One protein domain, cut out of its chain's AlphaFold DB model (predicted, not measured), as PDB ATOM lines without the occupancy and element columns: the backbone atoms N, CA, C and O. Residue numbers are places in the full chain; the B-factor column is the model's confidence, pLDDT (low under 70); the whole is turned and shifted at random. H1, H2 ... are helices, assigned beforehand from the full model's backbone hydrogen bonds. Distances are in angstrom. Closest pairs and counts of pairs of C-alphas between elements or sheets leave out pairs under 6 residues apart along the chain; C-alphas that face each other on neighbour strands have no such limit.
ATOM      1  N   GLN A  11      57.958  13.556 130.134       93.69
ATOM      2  CA  GLN A  11      58.709  13.016 129.009       93.69
ATOM      3  C   GLN A  11      60.212  13.029 129.302       93.69
ATOM      4  O   GLN A  11      60.847  11.975 129.242       93.69
ATOM      5  N   GLU A  12      60.760  14.171 129.714       91.12
ATOM      6  CA  GLU A  12      62.181  14.303 130.062       91.12
ATOM      7  C   GLU A  12      62.561  13.377 131.220       91.12
ATOM      8  O   GLU A  12      63.583  12.690 131.176       91.12
ATOM      9  N   HIS A  13      61.695  13.259 132.232       92.31
ATOM     10  CA  HIS A  13      61.920  12.328 133.336       92.31
ATOM     11  C   HIS A  13      62.036  10.868 132.856       92.31
ATOM     12  O   HIS A  13      62.896  10.116 133.332       92.31
ATOM     13  N   LYS A  14      61.198  10.447 131.894       93.56
ATOM     14  CA  LYS A  14      61.289   9.107 131.283       93.56
ATOM     15  C   LYS A  14      62.594   8.936 130.511       93.56
ATOM     16  O   LYS A  14      63.248   7.900 130.657       93.56
ATOM     17  N   GLU A  15      62.991   9.935 129.733       94.00
ATOM     18  CA  GLU A  15      64.235   9.914 128.959       94.00
ATOM     19  C   GLU A  15      65.464   9.807 129.873       94.00
ATOM     20  O   GLU A  15      66.302   8.917 129.680       94.00
ATOM     21  N   PHE A  16      65.521  10.597 130.948       93.69
ATOM     22  CA  PHE A  16      66.579  10.510 131.958       93.69
ATOM     23  C   PHE A  16      66.644   9.133 132.606       93.69
ATOM     24  O   PHE A  16      67.733   8.580 132.773       93.69
ATOM     25  N   LYS A  17      65.493   8.534 132.926       93.94
ATOM     26  CA  LYS A  17      65.442   7.187 133.508       93.94
ATOM     27  C   LYS A  17      66.023   6.134 132.565       93.94
ATOM     28  O   LYS A  17      66.785   5.270 133.007       93.94
ATOM     29  N   ILE A  18      65.702   6.210 131.273       94.12
ATOM     30  CA  ILE A  18      66.232   5.294 130.252       94.12
ATOM     31  C   ILE A  18      67.749   5.459 130.126       94.12
ATOM     32  O   ILE A  18      68.482   4.468 130.151       94.12
ATOM     33  N   LEU A  19      68.229   6.699 130.021       93.25
ATOM     34  CA  LEU A  19      69.654   7.003 129.869       93.25
ATOM     35  C   LEU A  19      70.471   6.586 131.095       93.25
ATOM     36  O   LEU A  19      71.530   5.975 130.947       93.25
ATOM     37  N   ALA A  20      69.955   6.846 132.296       92.25
ATOM     38  CA  ALA A  20      70.574   6.419 133.545       92.25
ATOM     39  C   ALA A  20      70.686   4.890 133.621       92.25
ATOM     40  O   ALA A  20      71.763   4.356 133.894       92.25
ATOM     41  N   THR A  21      69.608   4.181 133.263       91.69
ATOM     42  CA  THR A  21      69.582   2.710 133.254       91.69
ATOM     43  C   THR A  21      70.591   2.133 132.260       91.69
ATOM     44  O   THR A  21      71.324   1.208 132.603       91.69
ATOM     45  N   LYS A  22      70.698   2.701 131.049       91.81
ATOM     46  CA  LYS A  22      71.698   2.281 130.044       91.81
ATOM     47  C   LYS A  22      73.137   2.429 130.540       91.81
ATOM     48  O   LYS A  22      74.003   1.668 130.123       91.81
ATOM     49  N   ARG A  23      73.387   3.395 131.423       85.62
ATOM     50  CA  ARG A  23      74.691   3.638 132.055       85.62
ATOM     51  C   ARG A  23      74.897   2.856 133.357       85.62
ATOM     52  O   ARG A  23      75.939   3.012 133.982       85.62
ATOM     53  N   GLY A  24      73.936   2.023 133.761       89.19
ATOM     54  CA  GLY A  24      74.015   1.232 134.991       89.19
ATOM     55  C   GLY A  24      73.944   2.070 136.271       89.19
ATOM     56  O   GLY A  24      74.442   1.630 137.303       89.19
ATOM     57  N   GLY A  25      73.360   3.270 136.207       90.62
ATOM     58  CA  GLY A  25      73.298   4.212 137.325       90.62
ATOM     59  C   GLY A  25      71.894   4.752 137.586       90.62
ATOM     60  O   GLY A  25      70.923   4.426 136.898       90.62
ATOM     61  N   SER A  26      71.786   5.605 138.602       93.44
ATOM     62  CA  SER A  26      70.568   6.361 138.892       93.44
ATOM     63  C   SER A  26      70.497   7.657 138.074       93.44
ATOM     64  O   SER A  26      71.498   8.125 137.529       93.44
ATOM     65  N   ILE A  27      69.314   8.283 138.009       90.94
ATOM     66  CA  ILE A  27      69.149   9.611 137.384       90.94
ATOM     67  C   ILE A  27      70.080  10.639 138.042       90.94
ATOM     68  O   ILE A  27      70.662  11.475 137.361       90.94
ATOM     69  N   LYS A  28      70.285  10.535 139.361       90.12
ATOM     70  CA  LYS A  28      71.238  11.374 140.091       90.12
ATOM     71  C   LYS A  28      72.656  11.225 139.533       90.12
ATOM     72  O   LYS A  28      73.323  12.231 139.313       90.12
ATOM     73  N   ASP A  29      73.106   9.996 139.293       89.94
ATOM     74  CA  ASP A  29      74.455   9.738 138.777       89.94
ATOM     75  C   ASP A  29      74.610  10.268 137.349       89.94
ATOM     76  O   ASP A  29      75.643  10.842 137.010       89.94
ATOM     77  N   LEU A  30      73.553  10.147 136.537       90.75
ATOM     78  CA  LEU A  30      73.495  10.731 135.200       90.75
ATOM     79  C   LEU A  30      73.653  12.258 135.248       90.75
ATOM     80  O   LEU A  30      74.517  12.788 134.555       90.75
ATOM     81  N   ILE A  31      72.862  12.947 136.077       89.62
ATOM     82  CA  ILE A  31      72.897  14.413 136.202       89.62
ATOM     83  C   ILE A  31      74.279  14.881 136.667       89.62
ATOM     84  O   ILE A  31      74.868  15.770 136.059       89.62
ATOM     85  N   LEU A  32      74.835  14.249 137.705       88.75
ATOM     86  CA  LEU A  32      76.164  14.598 138.214       88.75
ATOM     87  C   LEU A  32      77.259  14.382 137.166       88.75
ATOM     88  O   LEU A  32      78.173  15.199 137.055       88.75
ATOM     89  N   HIS A  33      77.164  13.304 136.388       87.50
ATOM     90  CA  HIS A  33      78.091  13.046 135.296       87.50
ATOM     91  C   HIS A  33      77.988  14.112 134.199       87.50
ATOM     92  O   HIS A  33      79.020  14.603 133.750       87.50
ATOM     93  N   CYS A  34      76.776  14.510 133.801       86.31
ATOM     94  CA  CYS A  34      76.582  15.569 132.808       86.31
ATOM     95  C   CYS A  34      77.143  16.913 133.293       86.31
ATOM     96  O   CYS A  34      77.886  17.548 132.555       86.31
ATOM     97  N   ILE A  35      76.882  17.300 134.549       84.44
ATOM     98  CA  ILE A  35      77.442  18.527 135.147       84.44
ATOM     99  C   ILE A  35      78.971  18.489 135.131       84.44
ATOM    100  O   ILE A  35      79.620  19.484 134.821       84.44
ATOM    101  N   LYS A  36      79.565  17.341 135.467       84.75
ATOM    102  CA  LYS A  36      81.020  17.187 135.474       84.75
ATOM    103  C   LYS A  36      81.607  17.314 134.066       84.75
ATOM    104  O   LYS A  36      82.572  18.044 133.893       84.75
ATOM    105  N   GLN A  37      81.003  16.655 133.080       84.19
ATOM    106  CA  GLN A  37      81.443  16.729 131.685       84.19
ATOM    107  C   GLN A  37      81.310  18.141 131.109       84.19
ATOM    108  O   GLN A  37      82.215  18.592 130.422       84.19
ATOM    109  N   TYR A  38      80.233  18.852 131.449       80.00
ATOM    110  CA  TYR A  38      80.035  20.248 131.064       80.00
ATOM    111  C   TYR A  38      81.093  21.189 131.673       80.00
ATOM    112  O   TYR A  38      81.555  22.119 131.027       80.00
ATOM    113  N   LYS A  39      81.543  20.923 132.905       74.12
ATOM    114  CA  LYS A  39      82.671  21.660 133.503       74.12
ATOM    115  C   LYS A  39      84.008  21.328 132.845       74.12
ATOM    116  O   LYS A  39      84.859  22.194 132.708       74.12
ATOM    117  N   GLU A  40      84.208  20.068 132.473       79.94
ATOM    118  CA  GLU A  40      85.448  19.594 131.851       79.94
ATOM    119  C   GLU A  40      85.576  20.007 130.375       79.94
ATOM    120  O   GLU A  40      86.693  20.047 129.867       79.94
ATOM    121  N   SER A  41      84.471  20.327 129.689       75.50
ATOM    122  CA  SER A  41      84.483  20.772 128.288       75.50
ATOM    123  C   SER A  41      84.967  22.213 128.094       75.50
ATOM    124  O   SER A  41      85.164  22.623 126.954       75.50
ATOM    125  N   GLY A  42      85.168  22.978 129.174       64.06
ATOM    126  CA  GLY A  42      85.546  24.396 129.109       64.06
ATOM    127  C   GLY A  42      84.398  25.334 128.721       64.06
ATOM    128  O   GLY A  42      84.563  26.543 128.778       64.06
ATOM    129  N   GLU A  43      83.210  24.806 128.405       62.47
ATOM    130  CA  GLU A  43      82.003  25.611 128.145       62.47
ATOM    131  C   GLU A  43      81.468  26.298 129.408       62.47
ATOM    132  O   GLU A  43      80.642  27.198 129.315       62.47
ATOM    133  N   ALA A  44      81.922  25.879 130.591       56.44
ATOM    134  CA  ALA A  44      81.550  26.499 131.858       56.44
ATOM    135  C   ALA A  44      82.338  27.786 132.169       56.44
ATOM    136  O   ALA A  44      81.881  28.556 133.010       56.44
ATOM    137  N   ASP A  45      83.493  28.012 131.527       53.72
ATOM    138  CA  ASP A  45      84.383  29.143 131.838       53.72
ATOM    139  C   ASP A  45      83.906  30.480 131.228       53.72
ATOM    140  O   ASP A  45      84.340  31.535 131.681       53.72
ATOM    141  N   ASP A  46      82.978  30.453 130.261       52.69
ATOM    142  CA  ASP A  46      82.424  31.654 129.601       52.69
ATOM    143  C   ASP A  46      81.150  32.208 130.273       52.69
ATOM    144  O   ASP A  46      80.626  33.241 129.855       52.69
ATOM    145  N   TYR A  47      80.634  31.549 131.314       54.25
ATOM    146  CA  TYR A  47      79.470  32.037 132.053       54.25
ATOM    147  C   TYR A  47      79.931  32.732 133.336       54.25
ATOM    148  O   TYR A  47      80.196  32.083 134.351       54.25
ATOM    149  N   GLU A  48      79.979  34.066 133.315       52.75
ATOM    150  CA  GLU A  48      79.866  34.859 134.541       52.75
ATOM    151  C   GLU A  48      78.466  34.602 135.117       52.75
ATOM    152  O   GLU A  48      77.490  35.262 134.773       52.75
ATOM    153  N   PHE A  49      78.340  33.556 135.936       53.94
ATOM    154  CA  PHE A  49      77.135  33.330 136.721       53.94
ATOM    155  C   PHE A  49      77.068  34.422 137.789       53.94
ATOM    156  O   PHE A  49      77.674  34.289 138.855       53.94
ATOM    157  N   GLU A  50      76.345  35.502 137.500       56.41
ATOM    158  CA  GLU A  50      75.837  36.378 138.551       56.41
ATOM    159  C   GLU A  50      74.898  35.549 139.444       56.41
ATOM    160  O   GLU A  50      74.131  34.703 138.969       56.41
ATOM    161  N   GLU A  51      75.037  35.696 140.764       56.31
ATOM    162  CA  GLU A  51      74.128  35.037 141.697       56.31
ATOM    163  C   GLU A  51      72.725  35.603 141.465       56.31
ATOM    164  O   GLU A  51      72.524  36.794 141.676       56.31
ATOM    165  N   LEU A  52      71.784  34.747 141.044       65.06
ATOM    166  CA  LEU A  52      70.380  35.129 140.884       65.06
ATOM    167  C   LEU A  52      69.873  35.740 142.190       65.06
ATOM    168  O   LEU A  52      69.922  35.087 143.243       65.06
ATOM    169  N   ASP A  53      69.379  36.966 142.111       73.62
ATOM    170  CA  ASP A  53      68.815  37.658 143.254       73.62
ATOM    171  C   ASP A  53      67.309  37.365 143.417       73.62
ATOM    172  O   ASP A  53      66.699  36.547 142.720       73.62
ATOM    173  N   GLU A  54      66.695  37.969 144.435       73.00
ATOM    174  CA  GLU A  54      65.271  37.764 144.720       73.00
ATOM    175  C   GLU A  54      64.335  38.354 143.650       73.00
ATOM    176  O   GLU A  54      63.143  38.028 143.650       73.00
ATOM    177  N   GLU A  55      64.821  39.249 142.793       67.00
ATOM    178  CA  GLU A  55      64.077  39.831 141.676       67.00
ATOM    179  C   GLU A  55      64.138  38.888 140.471       67.00
ATOM    180  O   GLU A  55      63.083  38.497 139.963       67.00
ATOM    181  N   ASP A  56      65.325  38.364 140.150       68.12
ATOM    182  CA  ASP A  56      65.521  37.365 139.089       68.12
ATOM    183  C   ASP A  56      64.647  36.117 139.296       68.12
ATOM    184  O   ASP A  56      64.043  35.573 138.366       68.12
ATOM    185  N   LEU A  57      64.541  35.653 140.546       77.44
ATOM    186  CA  LEU A  57      63.711  34.496 140.886       77.44
ATOM    187  C   LEU A  57      62.213  34.763 140.672       77.44
ATOM    188  O   LEU A  57      61.485  33.850 140.279       77.44
ATOM    189  N   LYS A  58      61.739  35.994 140.902       76.12
ATOM    190  CA  LYS A  58      60.327  36.359 140.687       76.12
ATOM    191  C   LYS A  58      59.988  36.458 139.208       76.12
ATOM    192  O   LYS A  58      58.891  36.048 138.823       76.12
ATOM    193  N   ASP A  59      60.918  36.956 138.401       75.00
ATOM    194  CA  ASP A  59      60.748  37.061 136.954       75.00
ATOM    195  C   ASP A  59      60.645  35.674 136.311       75.00
ATOM    196  O   ASP A  59      59.775  35.444 135.468       75.00
ATOM    197  N   LEU A  60      61.438  34.706 136.782       77.94
ATOM    198  CA  LEU A  60      61.321  33.305 136.366       77.94
ATOM    199  C   LEU A  60      59.968  32.693 136.762       77.94
ATOM    200  O   LEU A  60      59.306  32.068 135.934       77.94
ATOM    201  N   GLU A  61      59.508  32.912 137.997       79.94
ATOM    202  CA  GLU A  61      58.189  32.438 138.447       79.94
ATOM    203  C   GLU A  61      57.024  33.095 137.687       79.94
ATOM    204  O   GLU A  61      55.948  32.504 137.529       79.94
ATOM    205  N   GLN A  62      57.186  34.338 137.237       77.56
ATOM    206  CA  GLN A  62      56.209  35.006 136.384       77.56
ATOM    207  C   GLN A  62      56.225  34.435 134.963       77.56
ATOM    208  O   GLN A  62      55.154  34.111 134.450       77.56
ATOM    209  N   ALA A  63      57.405  34.242 134.375       76.94
ATOM    210  CA  ALA A  63      57.551  33.647 133.052       76.94
ATOM    211  C   ALA A  63      56.941  32.236 132.985       76.94
ATOM    212  O   ALA A  63      56.213  31.924 132.039       76.94
ATOM    213  N   ASP A  64      57.153  31.415 134.019       80.50
ATOM    214  CA  ASP A  64      56.542  30.087 134.131       80.50
ATOM    215  C   ASP A  64      55.004  30.171 134.139       80.50
ATOM    216  O   ASP A  64      54.331  29.415 133.435       80.50
ATOM    217  N   ARG A  65      54.429  31.128 134.882       83.25
ATOM    218  CA  ARG A  65      52.970  31.332 134.936       83.25
ATOM    219  C   ARG A  65      52.393  31.802 133.606       83.25
ATOM    220  O   ARG A  65      51.352  31.293 133.196       83.25
ATOM    221  N   GLU A  66      53.043  32.752 132.940       81.50
ATOM    222  CA  GLU A  66      52.610  33.258 131.631       81.50
ATOM    223  C   GLU A  66      52.660  32.149 130.572       81.50
ATOM    224  O   GLU A  66      51.741  32.012 129.761       81.50
ATOM    225  N   TYR A  67      53.683  31.291 130.621       78.06
ATOM    226  CA  TYR A  67      53.790  30.134 129.740       78.06
ATOM    227  C   TYR A  67      52.676  29.107 129.991       78.06
ATOM    228  O   TYR A  67      52.001  28.695 129.043       78.06
ATOM    229  N   GLU A  68      52.429  28.730 131.252       79.50
ATOM    230  CA  GLU A  68      51.350  27.801 131.628       79.50
ATOM    231  C   GLU A  68      49.953  28.343 131.281       79.50
ATOM    232  O   GLU A  68      49.070  27.579 130.883       79.50
ATOM    233  N   ALA A  69      49.754  29.659 131.389       84.00
ATOM    234  CA  ALA A  69      48.505  30.328 131.032       84.00
ATOM    235  C   ALA A  69      48.322  30.514 129.512       84.00
ATOM    236  O   ALA A  69      47.236  30.889 129.066       84.00
ATOM    237  N   GLY A  70      49.354  30.244 128.704       75.50
ATOM    238  CA  GLY A  70      49.344  30.520 127.267       75.50
ATOM    239  C   GLY A  70      49.413  32.014 126.931       75.50
ATOM    240  O   GLY A  70      49.107  32.409 125.808       75.50
ATOM    241  N   GLU A  71      49.821  32.842 127.891       76.62
ATOM    242  CA  GLU A  71      49.970  34.296 127.790       76.62
ATOM    243  C   GLU A  71      51.370  34.690 127.286       76.62
ATOM    244  O   GLU A  71      51.921  35.723 127.654       76.62
ATOM    245  N   TYR A  72      51.964  33.882 126.406       73.31
ATOM    246  CA  TYR A  72      53.263  34.181 125.809       73.31
ATOM    247  C   TYR A  72      53.109  35.014 124.532       73.31
ATOM    248  O   TYR A  72      52.263  34.761 123.668       73.31
ATOM    249  N   LYS A  73      53.975  36.015 124.374       71.69
ATOM    250  CA  LYS A  73      54.009  36.834 123.161       71.69
ATOM    251  C   LYS A  73      54.628  36.040 122.013       71.69
ATOM    252  O   LYS A  73      55.680  35.418 122.142       71.69
ATOM    253  N   THR A  74      53.984  36.078 120.855       75.06
ATOM    254  CA  THR A  74      54.552  35.542 119.615       75.06
ATOM    255  C   THR A  74      55.774  36.356 119.189       75.06
ATOM    256  O   THR A  74      55.891  37.546 119.483       75.06
ATOM    257  N   PHE A  75      56.663  35.738 118.410       73.31
ATOM    258  CA  PHE A  75      57.850  36.408 117.870       73.31
ATOM    259  C   PHE A  75      57.519  37.697 117.091       73.31
ATOM    260  O   PHE A  75      58.286  38.656 117.104       73.31
ATOM    261  N   THR A  76      56.352  37.745 116.442       77.69
ATOM    262  CA  THR A  76      55.852  38.937 115.744       77.69
ATOM    263  C   THR A  76      55.488  40.063 116.716       77.69
ATOM    264  O   THR A  76      55.875  41.203 116.483       77.69
ATOM    265  N   GLN A  77      54.814  39.749 117.827       75.62
ATOM    266  CA  GLN A  77      54.439  40.727 118.859       75.62
ATOM    267  C   GLN A  77      55.669  41.303 119.569       75.62
ATOM    268  O   GLN A  77      55.745  42.507 119.796       75.62
ATOM    269  N   LEU A  78      56.675  40.467 119.839       77.12
ATOM    270  CA  LEU A  78      57.939  40.916 120.431       77.12
ATOM    271  C   LEU A  78      58.683  41.903 119.520       77.12
ATOM    272  O   LEU A  78      59.216  42.899 120.000       77.12
ATOM    273  N   LYS A  79      58.668  41.681 118.198       73.00
ATOM    274  CA  LYS A  79      59.260  42.612 117.219       73.00
ATOM    275  C   LYS A  79      58.540  43.958 117.136       73.00
ATOM    276  O   LYS A  79      59.161  44.964 116.804       73.00
ATOM    277  N   GLU A  80      57.236  43.985 117.395       77.06
ATOM    278  CA  GLU A  80      56.456  45.225 117.417       77.06
ATOM    279  C   GLU A  80      56.697  46.044 118.688       77.06
ATOM    280  O   GLU A  80      56.641  47.274 118.637       77.06
ATOM    281  N   GLU A  81      56.982  45.372 119.803       73.38
ATOM    282  CA  GLU A  81      57.271  45.981 121.103       73.38
ATOM    283  C   GLU A  81      58.725  46.470 121.198       73.38
ATOM    284  O   GLU A  81      58.975  47.587 121.650       73.38
ATOM    285  N   TYR A  82      59.674  45.699 120.663       70.81
ATOM    286  CA  TYR A  82      61.100  46.030 120.622       70.81
ATOM    287  C   TYR A  82      61.539  46.388 119.199       70.81
ATOM    288  O   TYR A  82      62.237  45.636 118.520       70.81
TER     289      TYR A  82
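Overview. This is residues 11 to 82 of the 85 residues of an uncharacterized protein of bacterium ADurb.Bin363 (UniProt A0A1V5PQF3). H3, the longest helix, makes one arm of a wide, open U; H2 makes the other arm, and the unnamed residues 41 to 53 make its base. H1 makes a corner with H2 at the open end of that arm, while short H4 lies beyond H3, away from H2, and the middle of the U is empty. The 72 printed residues hold four named helices, in the order H1, H2, H3, H4, and no named strand; the class is all helix. The whole is extended, with a radius of gyration of the C-alphas of 17.8 A, and elongated, spanning 49 by 30 by 25 A.

Along the chain. H3 covers residues 54 to 68, 21.6 A from first to last C-alpha, beginning at C-alpha 54 (65.271, 37.764, 144.720). H2 covers residues 27 to 40, 19.9 A. H1 covers residues 11 to 22, 16.9 A, beginning at C-alpha 11 (58.709, 13.016, 129.009). H4 covers residues 75 to 81, 10.1 A, ending at C-alpha 81 (57.271, 45.981, 121.103).

Arrangement. H3 touches no helix; it is apart from H1, H2 and H4. H4 is also apart from H1 and H2. H1 and H2 touch, with residues 16 to 20 of H1 and 27 to 30 of H2 alone; their closest C-alphas, of Ala 20 and Ile 27, are 5.2 A apart. Their lines are about perpendicular, at 85 degrees. In H1, H2 and H4 every O i to N i+4 pair is within hydrogen-bond range; in H3, 10 of 11 are.

Size, cuts and confidence. The two C-alphas farthest apart, of Gly 24 and Glu 80, are 50.5 A apart. The printed part has no cut. The link from H2 to H3 is long, H3 to H4 short, H1 to H2 tight. The mean pLDDT of the printed part is 78.6; residues 42 to 52 and 55 to 56 are under 70.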